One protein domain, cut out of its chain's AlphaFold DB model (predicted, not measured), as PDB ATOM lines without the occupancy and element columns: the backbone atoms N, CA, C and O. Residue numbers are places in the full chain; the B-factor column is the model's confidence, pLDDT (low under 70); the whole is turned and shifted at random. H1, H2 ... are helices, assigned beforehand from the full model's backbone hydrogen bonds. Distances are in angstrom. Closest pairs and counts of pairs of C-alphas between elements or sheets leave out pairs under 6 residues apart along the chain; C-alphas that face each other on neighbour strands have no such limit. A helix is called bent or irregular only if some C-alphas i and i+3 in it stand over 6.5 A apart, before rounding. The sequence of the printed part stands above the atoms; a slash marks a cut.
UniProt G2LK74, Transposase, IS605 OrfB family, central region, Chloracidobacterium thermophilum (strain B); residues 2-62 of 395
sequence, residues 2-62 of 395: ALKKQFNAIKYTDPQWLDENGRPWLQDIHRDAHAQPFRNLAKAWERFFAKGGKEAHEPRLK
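This is residues 2 to 62 of the 395 residues of the protein "Transposase, IS605 OrfB family, central region" of Chloracidobacterium thermophilum (strain B) (UniProt G2LK74). A long, thin model with one long helix, H2, along much of its length: the shorter helix H1 is offset toward one end, where the looping link of residues 11 to 30 lies, and at the other end residues 50 to 54 make a turn after H2, from which residues 55 to 62 fold back along it. The printed part has 61 residues, with two named helices in the order H1, H2 and no named strand. The class is all helix, though under half of the residues, 28 of 61, are in named elements. The whole is loose, with a radius of gyration of the C-alphas of 15.2 A, and a rod in outline, with spans of 50 by 19 by 19 A.

H1, residues 2 to 10, and H2, residues 31 to 49, only just touch, with 3 pairs of C-alphas within 8 A. The closest C-alphas are those of Lys 4 and Phe 38, 6.6 A apart. H2 touches H1 with residues 35 to 38 alone. The two helices run opposite ways at a shallow tilt of 27 degrees and form a helical hairpin; their centres are 13.8 A apart. In H1 every O i to N i+4 pair is within hydrogen-bond range; in H2, 12 of 15 are.

H1 begins at C-alpha 2, (121.566, 146.102, 63.182), and measures 13.0 A from first to last C-alpha. H2 runs 28.6 A from C-alpha 31, (122.451, 144.079, 80.724), to C-alpha 49, (122.358, 164.615, 60.871). It is neither bent nor irregular, but only just: C-alphas 34 and 37 are 6.1 A apart.

The two C-alphas farthest apart are those of Asn 21 and Gly 52, at 51.0 A. The printed part has no cut. The link from H1 to H2 is long, with 20 residues. Residues 28 to 33, of which 31 to 33 belong to H2, stand free. The mean pLDDT of the printed part is 87.5; residues 52 to 54 are under 70.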
ATOM      1  N   ALA A   2     120.649 147.146  63.673       86.75
ATOM      2  CA  ALA A   2     121.566 146.102  63.182       86.75
ATOM      3  C   ALA A   2     122.801 145.843  64.076       86.75
ATOM      4  O   ALA A   2     123.011 144.710  64.500       86.75
ATOM      5  N   LEU A   3     123.537 146.890  64.474       89.06
ATOM      6  CA  LEU A   3     124.724 146.765  65.343       89.06
ATOM      7  C   LEU A   3     124.437 146.079  66.687       89.06
ATOM      8  O   LEU A   3     125.239 145.289  67.172       89.06
ATOM      9  N   LYS A   4     123.275 146.350  67.298       90.50
ATOM     10  CA  LYS A   4     122.886 145.714  68.566       90.50
ATOM     11  C   LYS A   4     122.607 144.221  68.372       90.50
ATOM     12  O   LYS A   4     122.932 143.429  69.253       90.50
ATOM     13  N   LYS A   5     122.002 143.841  67.239       91.19
ATOM     14  CA  LYS A   5     121.744 142.437  66.887       91.19
ATOM     15  C   LYS A   5     123.060 141.689  66.664       91.19
ATOM     16  O   LYS A   5     123.237 140.635  67.260       91.19
ATOM     17  N   GLN A   6     123.985 142.280  65.904       92.31
ATOM     18  CA  GLN A   6     125.333 141.738  65.695       92.31
ATOM     19  C   GLN A   6     126.074 141.563  67.021       92.31
ATOM     20  O   GLN A   6     126.472 140.454  67.347       92.31
ATOM     21  N   PHE A   7     126.157 142.613  67.843       91.62
ATOM     22  CA  PHE A   7     126.777 142.532  69.168       91.62
ATOM     23  C   PHE A   7     126.176 141.415  70.027       91.62
ATOM     24  O   PHE A   7     126.904 140.637  70.630       91.62
ATOM     25  N   ASN A   8     124.847 141.287  70.066       90.62
ATOM     26  CA  ASN A   8     124.196 140.233  70.842       90.62
ATOM     27  C   ASN A   8     124.534 138.812  70.362       90.62
ATOM     28  O   ASN A   8     124.461 137.909  71.189       90.62
ATOM     29  N   ALA A   9     124.884 138.624  69.087       92.38
ATOM     30  CA  ALA A   9     125.273 137.324  68.544       92.38
ATOM     31  C   ALA A   9     126.686 136.897  68.976       92.38
ATOM     32  O   ALA A   9     126.940 135.704  69.089       92.38
ATOM     33  N   ILE A  10     127.582 137.854  69.248       92.00
ATOM     34  CA  ILE A  10     129.001 137.580  69.534       92.00
ATOM     35  C   ILE A  10     129.425 137.869  70.985       92.00
ATOM     36  O   ILE A  10     130.490 137.438  71.415       92.00
ATOM     37  N   LYS A  11     128.609 138.585  71.777       88.94
ATOM     38  CA  LYS A  11     128.993 139.157  73.093       88.94
ATOM     39  C   LYS A  11     129.523 138.194  74.161       88.94
ATOM     40  O   LYS A  11     130.083 138.660  75.148       88.94
ATOM     41  N   TYR A  12     129.314 136.890  73.999       90.38
ATOM     42  CA  TYR A  12     129.768 135.862  74.942       90.38
ATOM     43  C   TYR A  12     130.775 134.879  74.338       90.38
ATOM     44  O   TYR A  12     131.161 133.933  75.010       90.38
ATOM     45  N   THR A  13     131.183 135.078  73.088       89.19
ATOM     46  CA  THR A  13     132.085 134.165  72.374       89.19
ATOM     47  C   THR A  13     133.286 134.880  71.767       89.19
ATOM     48  O   THR A  13     134.304 134.240  71.531       89.19
ATOM     49  N   ASP A  14     133.202 136.195  71.537       88.81
ATOM     50  CA  ASP A  14     134.317 136.966  70.991       88.81
ATOM     51  C   ASP A  14     135.519 136.973  71.961       88.81
ATOM     52  O   ASP A  14     135.362 137.387  73.119       88.81
ATOM     53  N   PRO A  15     136.726 136.589  71.499       87.25
ATOM     54  CA  PRO A  15     137.940 136.578  72.313       87.25
ATOM     55  C   PRO A  15     138.266 137.916  72.989       87.25
ATOM     56  O   PRO A  15     138.868 137.930  74.060       87.25
ATOM     57  N   GLN A  16     137.851 139.055  72.418       84.62
ATOM     58  CA  GLN A  16     138.092 140.381  73.007       84.62
ATOM     59  C   GLN A  16     137.322 140.619  74.314       84.62
ATOM     60  O   GLN A  16     137.603 141.580  75.040       84.62
ATOM     61  N   TRP A  17     136.318 139.792  74.598       85.31
ATOM     62  CA  TRP A  17     135.444 139.923  75.759       85.31
ATOM     63  C   TRP A  17     135.593 138.798  76.773       85.31
ATOM     64  O   TRP A  17     134.854 138.774  77.760       85.31
ATOM     65  N   LEU A  18     136.550 137.905  76.556       87.06
ATOM     66  CA  LEU A  18     136.905 136.865  77.505       87.06
ATOM     67  C   LEU A  18     137.931 137.403  78.509       87.06
ATOM     68  O   LEU A  18     138.755 138.263  78.188       87.06
ATOM     69  N   ASP A  19     137.831 136.948  79.751       85.50
ATOM     70  CA  ASP A  19     138.835 137.170  80.783       85.50
ATOM     71  C   ASP A  19     140.025 136.203  80.622       85.50
ATOM     72  O   ASP A  19     140.095 135.415  79.678       85.50
ATOM     73  N   GLU A  20     140.973 136.264  81.557       84.38
ATOM     74  CA  GLU A  20     142.176 135.417  81.571       84.38
ATOM     75  C   GLU A  20     141.857 133.908  81.633       84.38
ATOM     76  O   GLU A  20     142.694 133.092  81.260       84.38
ATOM     77  N   ASN A  21     140.638 133.535  82.041       86.94
ATOM     78  CA  ASN A  21     140.156 132.157  82.134       86.94
ATOM     79  C   ASN A  21     139.214 131.779  80.976       86.94
ATOM     80  O   ASN A  21     138.532 130.754  81.048       86.94
ATOM     81  N   GLY A  22     139.114 132.609  79.934       83.88
ATOM     82  CA  GLY A  22     138.222 132.364  78.803       83.88
ATOM     83  C   GLY A  22     136.739 132.599  79.110       83.88
ATOM     84  O   GLY A  22     135.885 132.188  78.325       83.88
ATOM     85  N   ARG A  23     136.394 133.235  80.239       86.12
ATOM     86  CA  ARG A  23     135.003 133.513  80.627       86.12
ATOM     87  C   ARG A  23     134.586 134.915  80.183       86.12
ATOM     88  O   ARG A  23     135.344 135.864  80.373       86.12
ATOM     89  N   PRO A  24     133.381 135.111  79.623       88.88
ATOM     90  CA  PRO A  24     132.977 136.434  79.168       88.88
ATOM     91  C   PRO A  24     132.686 137.369  80.348       88.88
ATOM     92  O   PRO A  24     131.639 137.253  80.986       88.88
ATOM     93  N   TRP A  25     133.538 138.373  80.580       87.38
ATOM     94  CA  TRP A  25     133.347 139.345  81.675       87.38
ATOM     95  C   TRP A  25     132.038 140.141  81.534       87.38
ATOM     96  O   TRP A  25     131.526 140.724  82.493       87.38
ATOM     97  N   LEU A  26     131.447 140.162  80.331       88.31
ATOM     98  CA  LEU A  26     130.136 140.763  80.102       88.31
ATOM     99  C   LEU A  26     128.993 140.075  80.870       88.31
ATOM    100  O   LEU A  26     127.927 140.677  81.008       88.31
ATOM    101  N   GLN A  27     129.172 138.842  81.351       87.31
ATOM    102  CA  GLN A  27     128.171 138.148  82.173       87.31
ATOM    103  C   GLN A  27     128.088 138.713  83.601       87.31
ATOM    104  O   GLN A  27     127.017 138.680  84.226       87.31
ATOM    105  N   ASP A  28     129.180 139.314  84.075       87.06
ATOM    106  CA  ASP A  28     129.282 139.903  85.412       87.06
ATOM    107  C   ASP A  28     128.650 141.296  85.487       87.06
ATOM    108  O   ASP A  28     128.319 141.791  86.567       87.06
ATOM    109  N   ILE A  29     128.418 141.937  84.336       89.00
ATOM    110  CA  ILE A  29     127.768 143.246  84.263       89.00
ATOM    111  C   ILE A  29     126.269 143.125  83.999       89.00
ATOM    112  O   ILE A  29     125.776 142.231  83.314       89.00
ATOM    113  N   HIS A  30     125.512 144.088  84.517       91.31
ATOM    114  CA  HIS A  30     124.090 144.165  84.219       91.31
ATOM    115  C   HIS A  30     123.839 144.539  82.749       91.31
ATOM    116  O   HIS A  30     124.492 145.429  82.195       91.31
ATOM    117  N   ARG A  31     122.817 143.919  82.142       91.31
ATOM    118  CA  ARG A  31     122.451 144.079  80.724       91.31
ATOM    119  C   ARG A  31     122.329 145.536  80.280       91.31
ATOM    120  O   ARG A  31     122.751 145.903  79.183       91.31
ATOM    121  N   ASP A  32     121.731 146.380  81.115       92.31
ATOM    122  CA  ASP A  32     121.450 147.772  80.750       92.31
ATOM    123  C   ASP A  32     122.728 148.596  80.545       92.31
ATOM    124  O   ASP A  32     122.748 149.493  79.696       92.31
ATOM    125  N   ALA A  33     123.822 148.238  81.231       89.62
ATOM    126  CA  ALA A  33     125.106 148.917  81.106       89.62
ATOM    127  C   ALA A  33     125.694 148.777  79.693       89.62
ATOM    128  O   ALA A  33     126.234 149.747  79.159       89.62
ATOM    129  N   HIS A  34     125.536 147.609  79.062       88.56
ATOM    130  CA  HIS A  34     125.999 147.369  77.693       88.56
ATOM    131  C   HIS A  34     124.905 147.605  76.632       88.56
ATOM    132  O   HIS A  34     125.215 147.766  75.454       88.56
ATOM    133  N   ALA A  35     123.620 147.660  77.004       90.88
ATOM    134  CA  ALA A  35     122.519 147.896  76.063       90.88
ATOM    135  C   ALA A  35     122.234 149.389  75.806       90.88
ATOM    136  O   ALA A  35     121.968 149.774  74.663       90.88
ATOM    137  N   GLN A  36     122.292 150.241  76.837       92.44
ATOM    138  CA  GLN A  36     122.028 151.679  76.703       92.44
ATOM    139  C   GLN A  36     123.003 152.422  75.763       92.44
ATOM    140  O   GLN A  36     122.554 153.334  75.062       92.44
ATOM    141  N   PRO A  37     124.303 152.068  75.669       91.56
ATOM    142  CA  PRO A  37     125.224 152.695  74.723       91.56
ATOM    143  C   PRO A  37     124.737 152.702  73.268       91.56
ATOM    144  O   PRO A  37     124.933 153.707  72.593       91.56
ATOM    145  N   PHE A  38     124.029 151.665  72.805       92.62
ATOM    146  CA  PHE A  38     123.463 151.635  71.447       92.62
ATOM    147  C   PHE A  38     122.380 152.696  71.232       92.62
ATOM    148  O   PHE A  38     122.330 153.318  70.174       92.62
ATOM    149  N   ARG A  39     121.532 152.941  72.242       91.81
ATOM    150  CA  ARG A  39     120.535 154.025  72.201       91.81
ATOM    151  C   ARG A  39     121.217 155.390  72.209       91.81
ATOM    152  O   ARG A  39     120.826 156.273  71.459       91.81
ATOM    153  N   ASN A  40     122.258 155.550  73.026       91.62
ATOM    154  CA  ASN A  40     123.033 156.790  73.071       91.62
ATOM    155  C   ASN A  40     123.746 157.066  71.736       91.62
ATOM    156  O   ASN A  40     123.818 158.219  71.328       91.62
ATOM    157  N   LEU A  41     124.247 156.022  71.066       92.25
ATOM    158  CA  LEU A  41     124.872 156.114  69.747       92.25
ATOM    159  C   LEU A  41     123.863 156.539  68.675       92.25
ATOM    160  O   LEU A  41     124.146 157.475  67.937       92.25
ATOM    161  N   ALA A  42     122.686 155.904  68.628       92.00
ATOM    162  CA  ALA A  42     121.615 156.293  67.707       92.00
ATOM    163  C   ALA A  42     121.244 157.773  67.887       92.00
ATOM    164  O   ALA A  42     121.321 158.552  66.943       92.00
ATOM    165  N   LYS A  43     121.014 158.188  69.137       91.12
ATOM    166  CA  LYS A  43     120.687 159.576  69.487       91.12
ATOM    167  C   LYS A  43     121.797 160.572  69.133       91.12
ATOM    168  O   LYS A  43     121.523 161.744  68.890       91.12
ATOM    169  N   ALA A  44     123.058 160.141  69.162       90.69
ATOM    170  CA  ALA A  44     124.190 160.976  68.776       90.69
ATOM    171  C   ALA A  44     124.232 161.195  67.256       90.69
ATOM    172  O   ALA A  44     124.409 162.331  66.827       90.69
ATOM    173  N   TRP A  45     124.010 160.145  66.462       92.19
ATOM    174  CA  TRP A  45     123.934 160.249  65.001       92.19
ATOM    175  C   TRP A  45     122.696 161.007  64.525       92.19
ATOM    176  O   TRP A  45     122.816 161.858  63.653       92.19
ATOM    177  N   GLU A  46     121.534 160.786  65.144       91.38
ATOM    178  CA  GLU A  46     120.318 161.572  64.876       91.38
ATOM    179  C   GLU A  46     120.584 163.072  65.039       91.38
ATOM    180  O   GLU A  46     120.214 163.868  64.186       91.38
ATOM    181  N   ARG A  47     121.292 163.462  66.108       89.81
ATOM    182  CA  ARG A  47     121.682 164.861  66.338       89.81
ATOM    183  C   ARG A  47     122.712 165.372  65.341       89.81
ATOM    184  O   ARG A  47     122.650 166.541  64.995       89.81
ATOM    185  N   PHE A  48     123.655 164.528  64.926       90.44
ATOM    186  CA  PHE A  48     124.668 164.883  63.934       90.44
ATOM    187  C   PHE A  48     124.042 165.204  62.572       90.44
ATOM    188  O   PHE A  48     124.427 166.177  61.937       90.44
ATOM    189  N   PHE A  49     123.038 164.428  62.156       89.88
ATOM    190  CA  PHE A  49     122.358 164.615  60.871       89.88
ATOM    191  C   PHE A  49     121.155 165.571  60.921       89.88
ATOM    192  O   PHE A  49     120.614 165.920  59.871       89.88
ATOM    193  N   ALA A  50     120.713 165.989  62.109       87.38
ATOM    194  CA  ALA A  50     119.576 166.891  62.257       87.38
ATOM    195  C   ALA A  50     119.856 168.252  61.596       87.38
ATOM    196  O   ALA A  50     120.741 169.000  62.017       87.38
ATOM    197  N   LYS A  51     119.060 168.603  60.580       74.31
ATOM    198  CA  LYS A  51     119.105 169.918  59.924       74.31
ATOM    199  C   LYS A  51     118.385 170.967  60.782       74.31
ATOM    200  O   LYS A  51     117.378 170.661  61.411       74.31
ATOM    201  N   GLY A  52     118.901 172.198  60.818       63.75
ATOM    202  CA  GLY A  52     118.282 173.321  61.547       63.75
ATOM    203  C   GLY A  52     118.504 173.333  63.068       63.75
ATOM    204  O   GLY A  52     118.001 174.221  63.752       63.75
ATOM    205  N   GLY A  53     119.262 172.376  63.612       64.31
ATOM    206  CA  GLY A  53     119.704 172.373  65.010       64.31
ATOM    207  C   GLY A  53     121.042 173.091  65.223       64.31
ATOM    208  O   GLY A  53     121.690 173.540  64.280       64.31
ATOM    209  N   LYS A  54     121.502 173.164  66.482       66.50
ATOM    210  CA  LYS A  54     122.901 173.528  66.766       66.50
ATOM    211  C   LYS A  54     123.818 172.513  66.093       66.50
ATOM    212  O   LYS A  54     123.630 171.317  66.305       66.50
ATOM    213  N   GLU A  55     124.819 173.004  65.368       73.50
ATOM    214  CA  GLU A  55     125.839 172.177  64.725       73.50
ATOM    215  C   GLU A  55     126.417 171.171  65.731       73.50
ATOM    216  O   GLU A  55     126.954 171.535  66.785       73.50
ATOM    217  N   ALA A  56     126.227 169.888  65.436       81.88
ATOM    218  CA  ALA A  56     126.718 168.793  66.246       81.88
ATOM    219  C   ALA A  56     127.957 168.204  65.576       81.88
ATOM    220  O   ALA A  56     127.979 167.962  64.375       81.88
ATOM    221  N   HIS A  57     128.996 167.957  66.366       86.31
ATOM    222  CA  HIS A  57     130.188 167.281  65.870       86.31
ATOM    223  C   HIS A  57     129.951 165.779  65.725       86.31
ATOM    224  O   HIS A  57     129.127 165.196  66.437       86.31
ATOM    225  N   GLU A  58     130.740 165.158  64.852       90.44
ATOM    226  CA  GLU A  58     130.719 163.717  64.631       90.44
ATOM    227  C   GLU A  58     130.870 162.938  65.959       90.44
ATOM    228  O   GLU A  58     131.748 163.266  66.780       90.44
ATOM    229  N   PRO A  59     130.029 161.914  66.214       90.62
ATOM    230  CA  PRO A  59     130.119 161.101  67.419       90.62
ATOM    231  C   PRO A  59     131.483 160.415  67.569       90.62
ATOM    232  O   PRO A  59     131.952 159.707  66.687       90.62
ATOM    233  N   ARG A  60     132.107 160.560  68.745       89.62
ATOM    234  CA  ARG A  60     133.397 159.925  69.068       89.62
ATOM    235  C   ARG A  60     133.231 158.769  70.047       89.62
ATOM    236  O   ARG A  60     132.449 158.854  70.998       89.62
ATOM    237  N   LEU A  61     134.030 157.717  69.868       87.56
ATOM    238  CA  LEU A  61     134.061 156.576  70.783       87.56
ATOM    239  C   LEU A  61     134.511 156.989  72.193       87.56
ATOM    240  O   LEU A  61     135.434 157.791  72.375       87.56
ATOM    241  N   LYS A  62     133.869 156.404  73.212       86.06
ATOM    242  CA  LYS A  62     134.256 156.620  74.610       86.06
ATOM    243  C   LYS A  62     135.602 155.956  74.901       86.06
ATOM    244  O   LYS A  62     135.842 154.821  74.506       86.06
TER     245      LYS A  62